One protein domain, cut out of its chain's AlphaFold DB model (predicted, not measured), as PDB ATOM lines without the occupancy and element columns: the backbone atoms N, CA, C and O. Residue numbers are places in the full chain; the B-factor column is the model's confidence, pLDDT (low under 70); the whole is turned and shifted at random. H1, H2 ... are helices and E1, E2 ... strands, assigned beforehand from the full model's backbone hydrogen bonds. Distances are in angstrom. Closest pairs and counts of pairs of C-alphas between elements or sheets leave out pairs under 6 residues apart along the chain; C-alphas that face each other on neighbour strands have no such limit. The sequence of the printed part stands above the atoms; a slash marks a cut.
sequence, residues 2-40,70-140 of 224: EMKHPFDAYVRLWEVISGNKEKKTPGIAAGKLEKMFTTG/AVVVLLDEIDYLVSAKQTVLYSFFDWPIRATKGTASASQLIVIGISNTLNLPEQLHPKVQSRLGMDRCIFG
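This is residues 2 to 40 and 70 to 140 of the 224 residues of the protein "Origin recognition complex subunit 1" of Eucampia antarctica (UniProt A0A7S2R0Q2). The longest helix, H4, runs through the middle of the model and packs on strand E2 of a two-stranded parallel ribbon, E1 and E2; H4 touches both H2 and H6, which lie on either side of it and are apart from each other, and the three helices H2, H4 and H6 make a loose row. H1 crosses H2 at one end of the row, H5 packs on H6 at the other, and short H3 follows E1. The printed part has 110 residues with six named helices and two named strands, in the order H1 H2 E1 H3 H4 E2 H5 H6; the class is mostly helix. It is compact, with a radius of gyration of the C-alphas of 13.9 A, and rounded, spanning 38 by 35 by 25 A.

Start with H1, residues 8 to 18, which touches H2, residues 26 to 38, at a steep tilt of 53 degrees; the closest C-alphas are Val 11 and Ala 29, 5.4 A. Across the cut, E1, residues 70 to 75, is the parallel neighbour of E2, residues 108 to 113: look for N 71 and O 108, 2.8 A, and N 110 and O 71, 2.9 A. Between them come H3, residues 78 to 81, and H4, residues 87 to 101, in a strand-helix-strand unit, two parallel neighbour strands joined through helices, with a right-handed crossover. H3 is close to H4 but not clearly touching, with C-alphas Leu 81 and Leu 89 6.5 A apart. H4 touches H2 with residues 95 to 99 alone, at a shallow tilt of 19 degrees, closest at C-alphas Phe 37 and Ala 99, 5.3 A. The closest C-alphas of H4 and E2 are Pro 96 and Leu 109, 5.0 A. H6, residues 126 to 132, touches H4 at a steep tilt of 53 degrees, closest at C-alphas Tyr 90 and Val 128, 5.2 A. H5, residues 120 to 123, only just touches H6, with 3 pairs of C-alphas within 8 A, the closest Pro 121 and Gln 129, 5.9 A. H1 and H6 are apart. Every O i to N i+4 pair is within hydrogen-bond range in H1 and H2, 9 of 11 in H4 and 2 of 3 in H6; H3 and H5 are too short for such a pair.

Find C-alpha 8 at (23.129, -17.065, 47.983), where H1 begins; it runs 15.3 A, and H2 17.6 A. E1 measures 16.0 A and E2 16.4 A. H4 runs 21.1 A from C-alpha 87 at (28.701, -13.517, 37.353). H6 ends at C-alpha 132, (37.371, -3.658, 40.687).

The farthest C-alphas, Glu 22 and Gly 140, are 40.5 A apart. Residues 41 to 69 are not printed, and C-alphas 40 and 70 are 15.8 A apart across that cut. Of the links printed whole, none is long. The mean pLDDT of the printed part is 82.4; look for values under 70 at residue 2, 21 to 23, 39 to 40, 100 to 107 and 134.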
ATOM      1  N   GLU A   2      26.767 -20.297  57.049       60.69
ATOM      2  CA  GLU A   2      27.596 -20.361  55.837       60.69
ATOM      3  C   GLU A   2      26.729 -20.370  54.569       60.69
ATOM      4  O   GLU A   2      25.618 -20.915  54.561       60.69
ATOM      5  N   MET A   3      27.212 -19.713  53.513       71.94
ATOM      6  CA  MET A   3      26.600 -19.768  52.185       71.94
ATOM      7  C   MET A   3      26.898 -21.136  51.569       71.94
ATOM      8  O   MET A   3      28.032 -21.597  51.634       71.94
ATOM      9  N   LYS A   4      25.892 -21.799  50.985       79.12
ATOM     10  CA  LYS A   4      26.092 -23.101  50.323       79.12
ATOM     11  C   LYS A   4      26.430 -22.933  48.846       79.12
ATOM     12  O   LYS A   4      27.027 -23.824  48.251       79.12
ATOM     13  N   HIS A   5      26.010 -21.814  48.256       85.56
ATOM     14  CA  HIS A   5      26.245 -21.487  46.861       85.56
ATOM     15  C   HIS A   5      26.609 -19.997  46.703       85.56
ATOM     16  O   HIS A   5      25.987 -19.159  47.356       85.56
ATOM     17  N   PRO A   6      27.518 -19.609  45.785       84.12
ATOM     18  CA  PRO A   6      27.878 -18.201  45.553       84.12
ATOM     19  C   PRO A   6      26.692 -17.265  45.257       84.12
ATOM     20  O   PRO A   6      26.706 -16.085  45.590       84.12
ATOM     21  N   PHE A   7      25.632 -17.797  44.645       86.94
ATOM     22  CA  PHE A   7      24.403 -17.051  44.344       86.94
ATOM     23  C   PHE A   7      23.574 -16.701  45.588       86.94
ATOM     24  O   PHE A   7      22.760 -15.778  45.530       86.94
ATOM     25  N   ASP A   8      23.797 -17.379  46.717       87.38
ATOM     26  CA  ASP A   8      23.129 -17.065  47.983       87.38
ATOM     27  C   ASP A   8      23.480 -15.647  48.457       87.38
ATOM     28  O   ASP A   8      22.675 -15.022  49.150       87.38
ATOM     29  N   ALA A   9      24.619 -15.095  48.019       87.56
ATOM     30  CA  ALA A   9      25.030 -13.723  48.306       87.56
ATOM     31  C   ALA A   9      23.955 -12.692  47.912       87.56
ATOM     32  O   ALA A   9      23.707 -11.739  48.654       87.56
ATOM     33  N   TYR A  10      23.250 -12.902  46.794       89.19
ATOM     34  CA  TYR A  10      22.158 -12.018  46.371       89.19
ATOM     35  C   TYR A  10      20.957 -12.088  47.303       89.19
ATOM     36  O   TYR A  10      20.365 -11.063  47.640       89.19
ATOM     37  N   VAL A  11      20.594 -13.298  47.725       88.81
ATOM     38  CA  VAL A  11      19.461 -13.511  48.628       88.81
ATOM     39  C   VAL A  11      19.759 -12.861  49.973       88.81
ATOM     40  O   VAL A  11      18.937 -12.096  50.469       88.81
ATOM     41  N   ARG A  12      20.968 -13.067  50.509       87.56
ATOM     42  CA  ARG A  12      21.403 -12.471  51.778       87.56
ATOM     43  C   ARG A  12      21.411 -10.955  51.743       87.56
ATOM     44  O   ARG A  12      20.865 -10.329  52.649       87.56
ATOM     45  N   LEU A  13      21.979 -10.363  50.695       87.56
ATOM     46  CA  LEU A  13      21.989  -8.912  50.568       87.56
ATOM     47  C   LEU A  13      20.558  -8.358  50.501       87.56
ATOM     48  O   LEU A  13      20.234  -7.386  51.180       87.56
ATOM     49  N   TRP A  14      19.681  -9.001  49.728       86.94
ATOM     50  CA  TRP A  14      18.285  -8.588  49.616       86.94
ATOM     51  C   TRP A  14      17.514  -8.716  50.938       86.94
ATOM     52  O   TRP A  14      16.756  -7.808  51.286       86.94
ATOM     53  N   GLU A  15      17.706  -9.815  51.676       88.06
ATOM     54  CA  GLU A  15      17.108 -10.046  52.998       88.06
ATOM     55  C   GLU A  15      17.487  -8.933  53.982       88.06
ATOM     56  O   GLU A  15      16.612  -8.385  54.655       88.06
ATOM     57  N   VAL A  16      18.770  -8.559  54.024       86.44
ATOM     58  CA  VAL A  16      19.284  -7.508  54.917       86.44
ATOM     59  C   VAL A  16      18.737  -6.135  54.532       86.44
ATOM     60  O   VAL A  16      18.307  -5.381  55.401       86.44
ATOM     61  N   ILE A  17      18.698  -5.810  53.239       83.12
ATOM     62  CA  ILE A  17      18.232  -4.500  52.764       83.12
ATOM     63  C   ILE A  17      16.716  -4.338  52.917       83.12
ATOM     64  O   ILE A  17      16.238  -3.264  53.279       83.12
ATOM     65  N   SER A  18      15.945  -5.387  52.622       81.94
ATOM     66  CA  SER A  18      14.477  -5.319  52.627       81.94
ATOM     67  C   SER A  18      13.870  -5.531  54.007       81.94
ATOM     68  O   SER A  18      12.674  -5.308  54.176       81.94
ATOM     69  N   GLY A  19      14.650  -6.043  54.965       78.69
ATOM     70  CA  GLY A  19      14.171  -6.443  56.289       78.69
ATOM     71  C   GLY A  19      13.185  -7.619  56.273       78.69
ATOM     72  O   GLY A  19      12.629  -7.960  57.312       78.69
ATOM     73  N   ASN A  20      12.958  -8.245  55.111       76.31
ATOM     74  CA  ASN A  20      11.927  -9.258  54.914       76.31
ATOM     75  C   ASN A  20      12.576 -10.604  54.557       76.31
ATOM     76  O   ASN A  20      13.235 -10.717  53.523       76.31
ATOM     77  N   LYS A  21      12.371 -11.630  55.397       64.88
ATOM     78  CA  LYS A  21      12.965 -12.982  55.265       64.88
ATOM     79  C   LYS A  21      12.248 -13.877  54.245       64.88
ATOM     80  O   LYS A  21      12.260 -15.102  54.365       64.88
ATOM     81  N   GLU A  22      11.576 -13.289  53.262       68.38
ATOM     82  CA  GLU A  22      10.992 -14.078  52.180       68.38
ATOM     83  C   GLU A  22      12.116 -14.782  51.424       68.38
ATOM     84  O   GLU A  22      12.931 -14.122  50.773       68.38
ATOM     85  N   LYS A  23      12.136 -16.119  51.488       63.66
ATOM     86  CA  LYS A  23      13.064 -16.956  50.723       63.66
ATOM     87  C   LYS A  23      12.819 -16.734  49.234       63.66
ATOM     88  O   LYS A  23      11.933 -17.341  48.636       63.66
ATOM     89  N   LYS A  24      13.592 -15.831  48.642       73.44
ATOM     90  CA  LYS A  24      13.566 -15.553  47.207       73.44
ATOM     91  C   LYS A  24      14.601 -16.405  46.507       73.44
ATOM     92  O   LYS A  24      15.661 -16.696  47.054       73.44
ATOM     93  N   THR A  25      14.293 -16.788  45.272       84.50
ATOM     94  CA  THR A  25      15.292 -17.413  44.412       84.50
ATOM     95  C   THR A  25      16.392 -16.391  44.094       84.50
ATOM     96  O   THR A  25      16.098 -15.194  43.962       84.50
ATOM     97  N   PRO A  26      17.656 -16.823  43.934       83.75
ATOM     98  CA  PRO A  26      18.762 -15.901  43.694       83.75
ATOM     99  C   PRO A  26      18.585 -14.997  42.470       83.75
ATOM    100  O   PRO A  26      18.980 -13.837  42.508       83.75
ATOM    101  N   GLY A  27      17.937 -15.491  41.408       85.25
ATOM    102  CA  GLY A  27      17.651 -14.694  40.211       85.25
ATOM    103  C   GLY A  27      16.678 -13.539  40.471       85.25
ATOM    104  O   GLY A  27      16.907 -12.423  40.010       85.25
ATOM    105  N   ILE A  28      15.628 -13.771  41.270       86.06
ATOM    106  CA  ILE A  28      14.674 -12.716  41.649       86.06
ATOM    107  C   ILE A  28      15.357 -11.687  42.555       86.06
ATOM    108  O   ILE A  28      15.138 -10.487  42.392       86.06
ATOM    109  N   ALA A  29      16.186 -12.143  43.500       86.38
ATOM    110  CA  ALA A  29      16.945 -11.256  44.375       86.38
ATOM    111  C   ALA A  29      17.907 -10.364  43.572       86.38
ATOM    112  O   ALA A  29      17.888  -9.146  43.743       86.38
ATOM    113  N   ALA A  30      18.663 -10.943  42.633       85.81
ATOM    114  CA  ALA A  30      19.574 -10.207  41.759       85.81
ATOM    115  C   ALA A  30      18.854  -9.126  40.937       85.81
ATOM    116  O   ALA A  30      19.287  -7.978  40.940       85.81
ATOM    117  N   GLY A  31      17.718  -9.447  40.306       85.38
ATOM    118  CA  GLY A  31      16.962  -8.469  39.513       85.38
ATOM    119  C   GLY A  31      16.391  -7.310  40.343       85.38
ATOM    120  O   GLY A  31      16.334  -6.172  39.877       85.38
ATOM    121  N   LYS A  32      15.997  -7.565  41.599       85.00
ATOM    122  CA  LYS A  32      15.539  -6.502  42.511       85.00
ATOM    123  C   LYS A  32      16.686  -5.615  42.991       85.00
ATOM    124  O   LYS A  32      16.515  -4.398  43.037       85.00
ATOM    125  N   LEU A  33      17.837  -6.208  43.311       85.00
ATOM    126  CA  LEU A  33      19.054  -5.471  43.662       85.00
ATOM    127  C   LEU A  33      19.534  -4.616  42.486       85.00
ATOM    128  O   LEU A  33      19.837  -3.441  42.667       85.00
ATOM    129  N   GLU A  34      19.511  -5.164  41.271       83.62
ATOM    130  CA  GLU A  34      19.851  -4.413  40.069       83.62
ATOM    131  C   GLU A  34      18.906  -3.226  39.883       83.62
ATOM    132  O   GLU A  34      19.388  -2.102  39.761       83.62
ATOM    133  N   LYS A  35      17.580  -3.408  39.980       82.50
ATOM    134  CA  LYS A  35      16.643  -2.271  39.951       82.50
ATOM    135  C   LYS A  35      16.959  -1.234  41.033       82.50
ATOM    136  O   LYS A  35      16.975  -0.042  40.746       82.50
ATOM    137  N   MET A  36      17.248  -1.657  42.257       79.69
ATOM    138  CA  MET A  36      17.532  -0.736  43.356       79.69
ATOM    139  C   MET A  36      18.803   0.107  43.152       79.69
ATOM    140  O   MET A  36      18.814   1.283  43.519       79.69
ATOM    141  N   PHE A  37      19.864  -0.476  42.589       78.12
ATOM    142  CA  PHE A  37      21.162   0.192  42.444       78.12
ATOM    143  C   PHE A  37      21.394   0.826  41.069       78.12
ATOM    144  O   PHE A  37      22.248   1.702  40.951       78.12
ATOM    145  N   THR A  38      20.656   0.416  40.033       72.81
ATOM    146  CA  THR A  38      20.881   0.871  38.647       72.81
ATOM    147  C   THR A  38      19.766   1.734  38.070       72.81
ATOM    148  O   THR A  38      20.012   2.442  37.094       72.81
ATOM    149  N   THR A  39      18.561   1.731  38.651       64.81
ATOM    150  CA  THR A  39      17.447   2.512  38.093       64.81
ATOM    151  C   THR A  39      17.625   3.996  38.431       64.81
ATOM    152  O   THR A  39      17.293   4.446  39.527       64.81
ATOM    153  N   GLY A  40      18.179   4.753  37.479       53.03
ATOM    154  CA  GLY A  40      17.840   6.165  37.252       53.03
ATOM    155  C   GLY A  40      16.493   6.279  36.514       53.03
ATOM    156  O   GLY A  40      15.932   5.241  36.163       53.03
ATOM    157  N   ALA A  70      23.189   5.495  51.939       82.19
ATOM    158  CA  ALA A  70      24.421   4.808  51.598       82.19
ATOM    159  C   ALA A  70      24.338   3.371  52.122       82.19
ATOM    160  O   ALA A  70      24.010   3.144  53.286       82.19
ATOM    161  N   VAL A  71      24.599   2.407  51.247       85.50
ATOM    162  CA  VAL A  71      24.667   0.982  51.562       85.50
ATOM    163  C   VAL A  71      26.128   0.570  51.458       85.50
ATOM    164  O   VAL A  71      26.731   0.687  50.391       85.50
ATOM    165  N   VAL A  72      26.693   0.097  52.566       89.56
ATOM    166  CA  VAL A  72      28.041  -0.477  52.604       89.56
ATOM    167  C   VAL A  72      27.899  -1.989  52.668       89.56
ATOM    168  O   VAL A  72      27.273  -2.519  53.584       89.56
ATOM    169  N   VAL A  73      28.457  -2.677  51.679       90.75
ATOM    170  CA  VAL A  73      28.468  -4.135  51.592       90.75
ATOM    171  C   VAL A  73      29.889  -4.612  51.836       90.75
ATOM    172  O   VAL A  73      30.786  -4.324  51.047       90.75
ATOM    173  N   LEU A  74      30.072  -5.348  52.929       92.75
ATOM    174  CA  LEU A  74      31.296  -6.086  53.199       92.75
ATOM    175  C   LEU A  74      31.137  -7.500  52.645       92.75
ATOM    176  O   LEU A  74      30.256  -8.245  53.075       92.75
ATOM    177  N   LEU A  75      31.972  -7.846  51.676       91.50
ATOM    178  CA  LEU A  75      32.098  -9.194  51.155       91.50
ATOM    179  C   LEU A  75      33.365  -9.785  51.778       91.50
ATOM    180  O   LEU A  75      34.467  -9.379  51.423       91.50
ATOM    181  N   ASP A  76      33.197 -10.681  52.742       92.00
ATOM    182  CA  ASP A  76      34.312 -11.428  53.329       92.00
ATOM    183  C   ASP A  76      34.561 -12.711  52.525       92.00
ATOM    184  O   ASP A  76      33.618 -13.256  51.945       92.00
ATOM    185  N   GLU A  77      35.816 -13.158  52.458       90.56
ATOM    186  CA  GLU A  77      36.262 -14.310  51.652       90.56
ATOM    187  C   GLU A  77      35.740 -14.279  50.199       90.56
ATOM    188  O   GLU A  77      35.125 -15.218  49.691       90.56
ATOM    189  N   ILE A  78      35.951 -13.161  49.494       91.06
ATOM    190  CA  ILE A  78      35.406 -12.957  48.137       91.06
ATOM    191  C   ILE A  78      35.944 -13.939  47.092       91.06
ATOM    192  O   ILE A  78      35.327 -14.114  46.040       91.06
ATOM    193  N   ASP A  79      37.073 -14.586  47.376       90.31
ATOM    194  CA  ASP A  79      37.618 -15.686  46.585       90.31
ATOM    195  C   ASP A  79      36.655 -16.882  46.531       90.31
ATOM    196  O   ASP A  79      36.570 -17.543  45.497       90.31
ATOM    197  N   TYR A  80      35.823 -17.089  47.556       89.38
ATOM    198  CA  TYR A  80      34.744 -18.080  47.528       89.38
ATOM    199  C   TYR A  80      33.675 -17.783  46.456       89.38
ATOM    200  O   TYR A  80      33.027 -18.692  45.933       89.38
ATOM    201  N   LEU A  81      33.480 -16.512  46.085       87.19
ATOM    202  CA  LEU A  81      32.503 -16.107  45.065       87.19
ATOM    203  C   LEU A  81      33.028 -16.277  43.626       87.19
ATOM    204  O   LEU A  81      32.274 -16.072  42.661       87.19
ATOM    205  N   VAL A  82      34.298 -16.663  43.456       87.00
ATOM    206  CA  VAL A  82      34.905 -16.938  42.150       87.00
ATOM    207  C   VAL A  82      34.344 -18.250  41.603       87.00
ATOM    208  O   VAL A  82      34.751 -19.348  41.961       87.00
ATOM    209  N   SER A  83      33.385 -18.129  40.691       85.62
ATOM    210  CA  SER A  83      32.838 -19.249  39.918       85.62
ATOM    211  C   SER A  83      33.351 -19.215  38.480       85.62
ATOM    212  O   SER A  83      33.824 -18.180  38.023       85.62
ATOM    213  N   ALA A  84      33.176 -20.298  37.716       82.31
ATOM    214  CA  ALA A  84      33.631 -20.378  36.320       82.31
ATOM    215  C   ALA A  84      33.131 -19.229  35.419       82.31
ATOM    216  O   ALA A  84      33.811 -18.846  34.475       82.31
ATOM    217  N   LYS A  85      31.944 -18.671  35.698       84.25
ATOM    218  CA  LYS A  85      31.385 -17.532  34.945       84.25
ATOM    219  C   LYS A  85      31.585 -16.177  35.638       84.25
ATOM    220  O   LYS A  85      31.263 -15.158  35.040       84.25
ATOM    221  N   GLN A  86      32.038 -16.167  36.897       86.81
ATOM    222  CA  GLN A  86      32.270 -14.976  37.731       86.81
ATOM    223  C   GLN A  86      31.114 -13.949  37.733       86.81
ATOM    224  O   GLN A  86      31.321 -12.754  37.941       86.81
ATOM    225  N   THR A  87      29.871 -14.399  37.521       88.06
ATOM    226  CA  THR A  87      28.701 -13.517  37.353       88.06
ATOM    227  C   THR A  87      28.327 -12.781  38.633       88.06
ATOM    228  O   THR A  87      27.855 -11.644  38.576       88.06
ATOM    229  N   VAL A  88      28.551 -13.422  39.783       89.19
ATOM    230  CA  VAL A  88      28.317 -12.840  41.109       89.19
ATOM    231  C   VAL A  88      29.248 -11.655  41.330       89.19
ATOM    232  O   VAL A  88      28.777 -10.527  41.456       89.19
ATOM    233  N   LEU A  89      30.560 -11.890  41.260       89.81
ATOM    234  CA  LEU A  89      31.578 -10.845  41.398       89.81
ATOM    235  C   LEU A  89      31.384  -9.704  40.397       89.81
ATOM    236  O   LEU A  89      31.444  -8.539  40.783       89.81
ATOM    237  N   TYR A  90      31.076 -10.027  39.136       90.38
ATOM    238  CA  TYR A  90      30.772  -9.013  38.131       90.38
ATOM    239  C   TYR A  90      29.640  -8.084  38.588       90.38
ATOM    240  O   TYR A  90      29.798  -6.868  38.554       90.38
ATOM    241  N   SER A  91      28.517  -8.641  39.049       89.00
ATOM    242  CA  SER A  91      27.348  -7.844  39.439       89.00
ATOM    243  C   SER A  91      27.650  -6.951  40.643       89.00
ATOM    244  O   SER A  91      27.340  -5.761  40.611       89.00
ATOM    245  N   PHE A  92      28.334  -7.490  41.657       89.31
ATOM    246  CA  PHE A  92      28.727  -6.733  42.848       89.31
ATOM    247  C   PHE A  92      29.691  -5.580  42.547       89.31
ATOM    248  O   PHE A  92      29.565  -4.536  43.176       89.31
ATOM    249  N   PHE A  93      30.611  -5.718  41.588       88.88
ATOM    250  CA  PHE A  93      31.520  -4.624  41.206       88.88
ATOM    251  C   PHE A  93      30.936  -3.681  40.146       88.88
ATOM    252  O   PHE A  93      31.351  -2.529  40.033       88.88
ATOM    253  N   ASP A  94      29.936  -4.119  39.384       87.88
ATOM    254  CA  ASP A  94      29.249  -3.287  38.395       87.88
ATOM    255  C   ASP A  94      28.203  -2.355  39.037       87.88
ATOM    256  O   ASP A  94      28.044  -1.207  38.612       87.88
ATOM    257  N   TRP A  95      27.503  -2.798  40.087       87.25
ATOM    258  CA  TRP A  95      26.480  -1.982  40.752       87.25
ATOM    259  C   TRP A  95      27.002  -0.652  41.334       87.25
ATOM    260  O   TRP A  95      26.357   0.360  41.066       87.25
ATOM    261  N   PRO A  96      28.149  -0.572  42.045       85.25
ATOM    262  CA  PRO A  96      28.693   0.696  42.549       85.25
ATOM    263  C   PRO A  96      28.988   1.707  41.436       85.25
ATOM    264  O   PRO A  96      28.721   2.903  41.569       85.25
ATOM    265  N   ILE A  97      29.494   1.228  40.296       82.00
ATOM    266  CA  ILE A  97      29.837   2.065  39.139       82.00
ATOM    267  C   ILE A  97      28.573   2.612  38.468       82.00
ATOM    268  O   ILE A  97      28.550   3.757  38.019       82.00
ATOM    269  N   ARG A  98      27.502   1.817  38.404       77.75
ATOM    270  CA  ARG A  98      26.208   2.265  37.864       77.75
ATOM    271  C   ARG A  98      25.480   3.200  38.834       77.75
ATOM    272  O   ARG A  98      24.962   4.230  38.409       77.75
ATOM    273  N   ALA A  99      25.539   2.913  40.133       72.44
ATOM    274  CA  ALA A  99      24.932   3.717  41.195       72.44
ATOM    275  C   ALA A  99      25.570   5.111  41.366       72.44
ATOM    276  O   ALA A  99      24.933   6.035  41.876       72.44
ATOM    277  N   THR A 100      26.830   5.280  40.959       64.88
ATOM    278  CA  THR A 100      27.536   6.573  40.994       64.88
ATOM    279  C   THR A 100      27.290   7.425  39.748       64.88
ATOM    280  O   THR A 100      27.308   8.648  39.851       64.88
ATOM    281  N   LYS A 101      27.000   6.803  38.596       61.53
ATOM    282  CA  LYS A 101      26.723   7.485  37.315       61.53
ATOM    283  C   LYS A 101      25.262   7.924  37.139       61.53
ATOM    284  O   LYS A 101      24.997   8.818  36.342       61.53
ATOM    285  N   GLY A 102      24.321   7.304  37.852       55.06
ATOM    286  CA  GLY A 102      22.896   7.641  37.803       55.06
ATOM    287  C   GLY A 102      22.551   8.899  38.609       55.06
ATOM    288  O   GLY A 102      22.770   8.963  39.819       55.06
ATOM    289  N   THR A 103      21.980   9.898  37.944       50.69
ATOM    290  CA  THR A 103      21.530  11.174  38.513       50.69
ATOM    291  C   THR A 103      20.433  11.008  39.584       50.69
ATOM    292  O   THR A 103      19.492  10.230  39.438       50.69
ATOM    293  N   ALA A 104      20.560  11.795  40.659       51.25
ATOM    294  CA  ALA A 104      19.557  12.245  41.643       51.25
ATOM    295  C   ALA A 104      18.678  11.248  42.445       51.25
ATOM    296  O   ALA A 104      18.054  11.693  43.406       51.25
ATOM    297  N   SER A 105      18.590   9.944  42.134       53.78
ATOM    298  CA  SER A 105      17.665   9.025  42.852       53.78
ATOM    299  C   SER A 105      18.206   7.646  43.263       53.78
ATOM    300  O   SER A 105      17.544   6.969  44.049       53.78
ATOM    301  N   ALA A 106      19.392   7.226  42.808       61.50
ATOM    302  CA  ALA A 106      19.952   5.919  43.171       61.50
ATOM    303  C   ALA A 106      20.691   5.941  44.531       61.50
ATOM    304  O   ALA A 106      21.412   6.888  44.864       61.50
ATOM    305  N   SER A 107      20.532   4.872  45.321       67.25
ATOM    306  CA  SER A 107      21.254   4.685  46.595       67.25
ATOM    307  C   SER A 107      22.764   4.597  46.341       67.25
ATOM    308  O   SER A 107      23.185   4.021  45.342       67.25
ATOM    309  N   GLN A 108      23.602   5.174  47.211       77.44
ATOM    310  CA  GLN A 108      25.059   5.015  47.079       77.44
ATOM    311  C   GLN A 108      25.440   3.605  47.529       77.44
ATOM    312  O   GLN A 108      25.060   3.210  48.626       77.44
ATOM    313  N   LEU A 109      26.177   2.862  46.708       85.12
ATOM    314  CA  LEU A 109      26.669   1.532  47.057       85.12
ATOM    315  C   LEU A 109      28.192   1.570  47.178       85.12
ATOM    316  O   LEU A 109      28.872   1.981  46.239       85.12
ATOM    317  N   ILE A 110      28.708   1.134  48.324       88.06
ATOM    318  CA  ILE A 110      30.137   0.933  48.580       88.06
ATOM    319  C   ILE A 110      30.338  -0.559  48.810       88.06
ATOM    320  O   ILE A 110      29.666  -1.144  49.657       88.06
ATOM    321  N   VAL A 111      31.244  -1.173  48.056       89.81
ATOM    322  CA  VAL A 111      31.576  -2.594  48.193       89.81
ATOM    323  C   VAL A 111      33.014  -2.702  48.672       89.81
ATOM    324  O   VAL A 111      33.920  -2.192  48.021       89.81
ATOM    325  N   ILE A 112      33.203  -3.356  49.814       92.31
ATOM    326  CA  ILE A 112      34.512  -3.674  50.381       92.31
ATOM    327  C   ILE A 112      34.665  -5.187  50.291       92.31
ATOM    328  O   ILE A 112      33.862  -5.918  50.864       92.31
ATOM    329  N   GLY A 113      35.662  -5.651  49.540       91.81
ATOM    330  CA  GLY A 113      35.974  -7.070  49.405       91.81
ATOM    331  C   GLY A 113      37.220  -7.443  50.197       91.81
ATOM    332  O   GLY A 113      38.251  -6.792  50.043       91.81
ATOM    333  N   ILE A 114      37.136  -8.494  51.010       93.69
ATOM    334  CA  ILE A 114      38.268  -9.103  51.715       93.69
ATOM    335  C   ILE A 114      38.532 -10.476  51.087       93.69
ATOM    336  O   ILE A 114      37.610 -11.265  50.907       93.69
ATOM    337  N   SER A 115      39.784 -10.764  50.733       93.00
ATOM    338  CA  SER A 115      40.219 -12.072  50.227       93.00
ATOM    339  C   SER A 115      41.508 -12.490  50.915       93.00
ATOM    340  O   SER A 115      42.340 -11.647  51.251       93.00
ATOM    341  N   ASN A 116      41.692 -13.802  51.064       89.56
ATOM    342  CA  ASN A 116      42.946 -14.385  51.533       89.56
ATOM    343  C   ASN A 116      44.001 -14.479  50.416       89.56
ATOM    344  O   ASN A 116      45.176 -14.729  50.683       89.56
ATOM    345  N   THR A 117      43.597 -14.281  49.160       89.56
ATOM    346  CA  THR A 117      44.439 -14.466  47.980       89.56
ATOM    347  C   THR A 117      44.882 -13.114  47.425       89.56
ATOM    348  O   THR A 117      44.091 -12.381  46.835       89.56
ATOM    349  N   LEU A 118      46.175 -12.797  47.548       87.31
ATOM    350  CA  LEU A 118      46.743 -11.547  47.018       87.31
ATOM    351  C   LEU A 118      46.598 -11.429  45.498       87.31
ATOM    352  O   LEU A 118      46.342 -10.340  44.990       87.31
ATOM    353  N   ASN A 119      46.717 -12.562  44.803       86.44
ATOM    354  CA  ASN A 119      46.685 -12.623  43.344       86.44
ATOM    355  C   ASN A 119      45.261 -12.809  42.785       86.44
ATOM    356  O   ASN A 119      45.078 -13.243  41.645       86.44
ATOM    357  N   LEU A 120      44.236 -12.582  43.614       87.00
ATOM    358  CA  LEU A 120      42.847 -12.726  43.199       87.00
ATOM    359  C   LEU A 120      42.528 -11.850  41.975       87.00
ATOM    360  O   LEU A 120      41.947 -12.387  41.033       87.00
ATOM    361  N   PRO A 121      42.902 -10.553  41.919       83.69
ATOM    362  CA  PRO A 121      42.576  -9.703  40.774       83.69
ATOM    363  C   PRO A 121      43.133 -10.223  39.445       83.69
ATOM    364  O   PRO A 121      42.463 -10.089  38.423       83.69
ATOM    365  N   GLU A 122      44.323 -10.830  39.450       87.38
ATOM    366  CA  GLU A 122      44.962 -11.416  38.267       87.38
ATOM    367  C   GLU A 122      44.265 -12.699  37.785       87.38
ATOM    368  O   GLU A 122      44.383 -13.060  36.617       87.38
ATOM    369  N   GLN A 123      43.519 -13.382  38.658       86.31
ATOM    370  CA  GLN A 123      42.738 -14.581  38.319       86.31
ATOM    371  C   GLN A 123      41.327 -14.255  37.797       86.31
ATOM    372  O   GLN A 123      40.617 -15.137  37.299       86.31
ATOM    373  N   LEU A 124      40.881 -13.002  37.918       87.56
ATOM    374  CA  LEU A 124      39.569 -12.576  37.443       87.56
ATOM    375  C   LEU A 124      39.565 -12.360  35.927       87.56
ATOM    376  O   LEU A 124      40.557 -11.982  35.311       87.56
ATOM    377  N   HIS A 125      38.401 -12.543  35.304       88.88
ATOM    378  CA  HIS A 125      38.218 -12.173  33.909       88.88
ATOM    379  C   HIS A 125      38.467 -10.667  33.717       88.88
ATOM    380  O   HIS A 125      38.006  -9.872  34.545       88.88
ATOM    381  N   PRO A 126      39.049 -10.240  32.576       87.25
ATOM    382  CA  PRO A 126      39.374  -8.831  32.321       87.25
ATOM    383  C   PRO A 126      38.193  -7.869  32.520       87.25
ATOM    384  O   PRO A 126      38.357  -6.741  32.982       87.25
ATOM    385  N   LYS A 127      36.969  -8.335  32.228       86.94
ATOM    386  CA  LYS A 127      35.726  -7.578  32.442       86.94
ATOM    387  C   LYS A 127      35.456  -7.258  33.914       86.94
ATOM    388  O   LYS A 127      34.959  -6.178  34.201       86.94
ATOM    389  N   VAL A 128      35.737  -8.190  34.825       86.44
ATOM    390  CA  VAL A 128      35.537  -8.020  36.274       86.44
ATOM    391  C   VAL A 128      36.694  -7.213  36.858       86.44
ATOM    392  O   VAL A 128      36.466  -6.251  37.588       86.44
ATOM    393  N   GLN A 129      37.922  -7.539  36.454       87.19
ATOM    394  CA  GLN A 129      39.140  -6.851  36.878       87.19
ATOM    395  C   GLN A 129      39.090  -5.346  36.572       87.19
ATOM    396  O   GLN A 129      39.358  -4.527  37.445       87.19
ATOM    397  N   SER A 130      38.645  -4.964  35.369       86.06
ATOM    398  CA  SER A 130      38.500  -3.554  34.979       86.06
ATOM    399  C   SER A 130      37.514  -2.764  35.852       86.06
ATOM    400  O   SER A 130      37.570  -1.536  35.850       86.06
ATOM    401  N   ARG A 131      36.591  -3.432  36.557       83.94
ATOM    402  CA  ARG A 131      35.573  -2.794  37.409       83.94
ATOM    403  C   ARG A 131      35.960  -2.756  38.882       83.94
ATOM    404  O   ARG A 131      35.498  -1.865  39.581       83.94
ATOM    405  N   LEU A 132      36.809  -3.678  39.334       82.06
ATOM    406  CA  LEU A 132      37.371  -3.658  40.687       82.06
ATOM    407  C   LEU A 132      38.203  -2.386  40.938       82.06
ATOM    408  O   LEU A 132      38.221  -1.873  42.051       82.06
ATOM    409  N   GLY A 133      38.834  -1.846  39.891       73.31
ATOM    410  CA  GLY A 133      39.648  -0.635  39.977       73.31
ATOM    411  C   GLY A 133      41.069  -0.906  40.477       73.31
ATOM    412  O   GLY A 133      41.554  -2.036  40.423       73.31
ATOM    413  N   MET A 134      41.752   0.156  40.916       68.69
ATOM    414  CA  MET A 134      43.155   0.116  41.366       68.69
ATOM    415  C   MET A 134      43.321   0.245  42.889       68.69
ATOM    416  O   MET A 134      44.428   0.061  43.395       68.69
ATOM    417  N   ASP A 135      42.241   0.528  43.621       80.31
ATOM    418  CA  ASP A 135      42.274   0.765  45.065       80.31
ATOM    419  C   ASP A 135      42.365  -0.563  45.828       80.31
ATOM    420  O   ASP A 135      41.364  -1.158  46.228       80.31
ATOM    421  N   ARG A 136      43.597  -1.054  46.007       85.62
ATOM    422  CA  ARG A 136      43.902  -2.264  46.780       85.62
ATOM    423  C   ARG A 136      44.693  -1.932  48.037       85.62
ATOM    424  O   ARG A 136      45.673  -1.192  47.989       85.62
ATOM    425  N   CYS A 137      44.308  -2.544  49.151       90.94
ATOM    426  CA  CYS A 137      45.066  -2.517  50.396       90.94
ATOM    427  C   CYS A 137      45.564  -3.933  50.696       90.94
ATOM    428  O   CYS A 137      44.765  -4.864  50.773       90.94
ATOM    429  N   ILE A 138      46.882  -4.098  50.820       91.06
ATOM    430  CA  ILE A 138      47.506  -5.393  51.104       91.06
ATOM    431  C   ILE A 138      47.841  -5.447  52.592       91.06
ATOM    432  O   ILE A 138      48.644  -4.652  53.077       91.06
ATOM    433  N   PHE A 139      47.254  -6.413  53.298       91.38
ATOM    434  CA  PHE A 139      47.613  -6.733  54.677       91.38
ATOM    435  C   PHE A 139      48.678  -7.829  54.671       91.38
ATOM    436  O   PHE A 139      48.394  -8.983  54.353       91.38
ATOM    437  N   GLY A 140      49.919  -7.448  54.974       89.69
ATOM    438  CA  GLY A 140      51.023  -8.391  55.136       89.69
ATOM    439  C   GLY A 140      50.889  -9.230  56.409       89.69
ATOM    440  O   GLY A 140      50.136  -8.891  57.322       89.69
TER     441      GLY A 140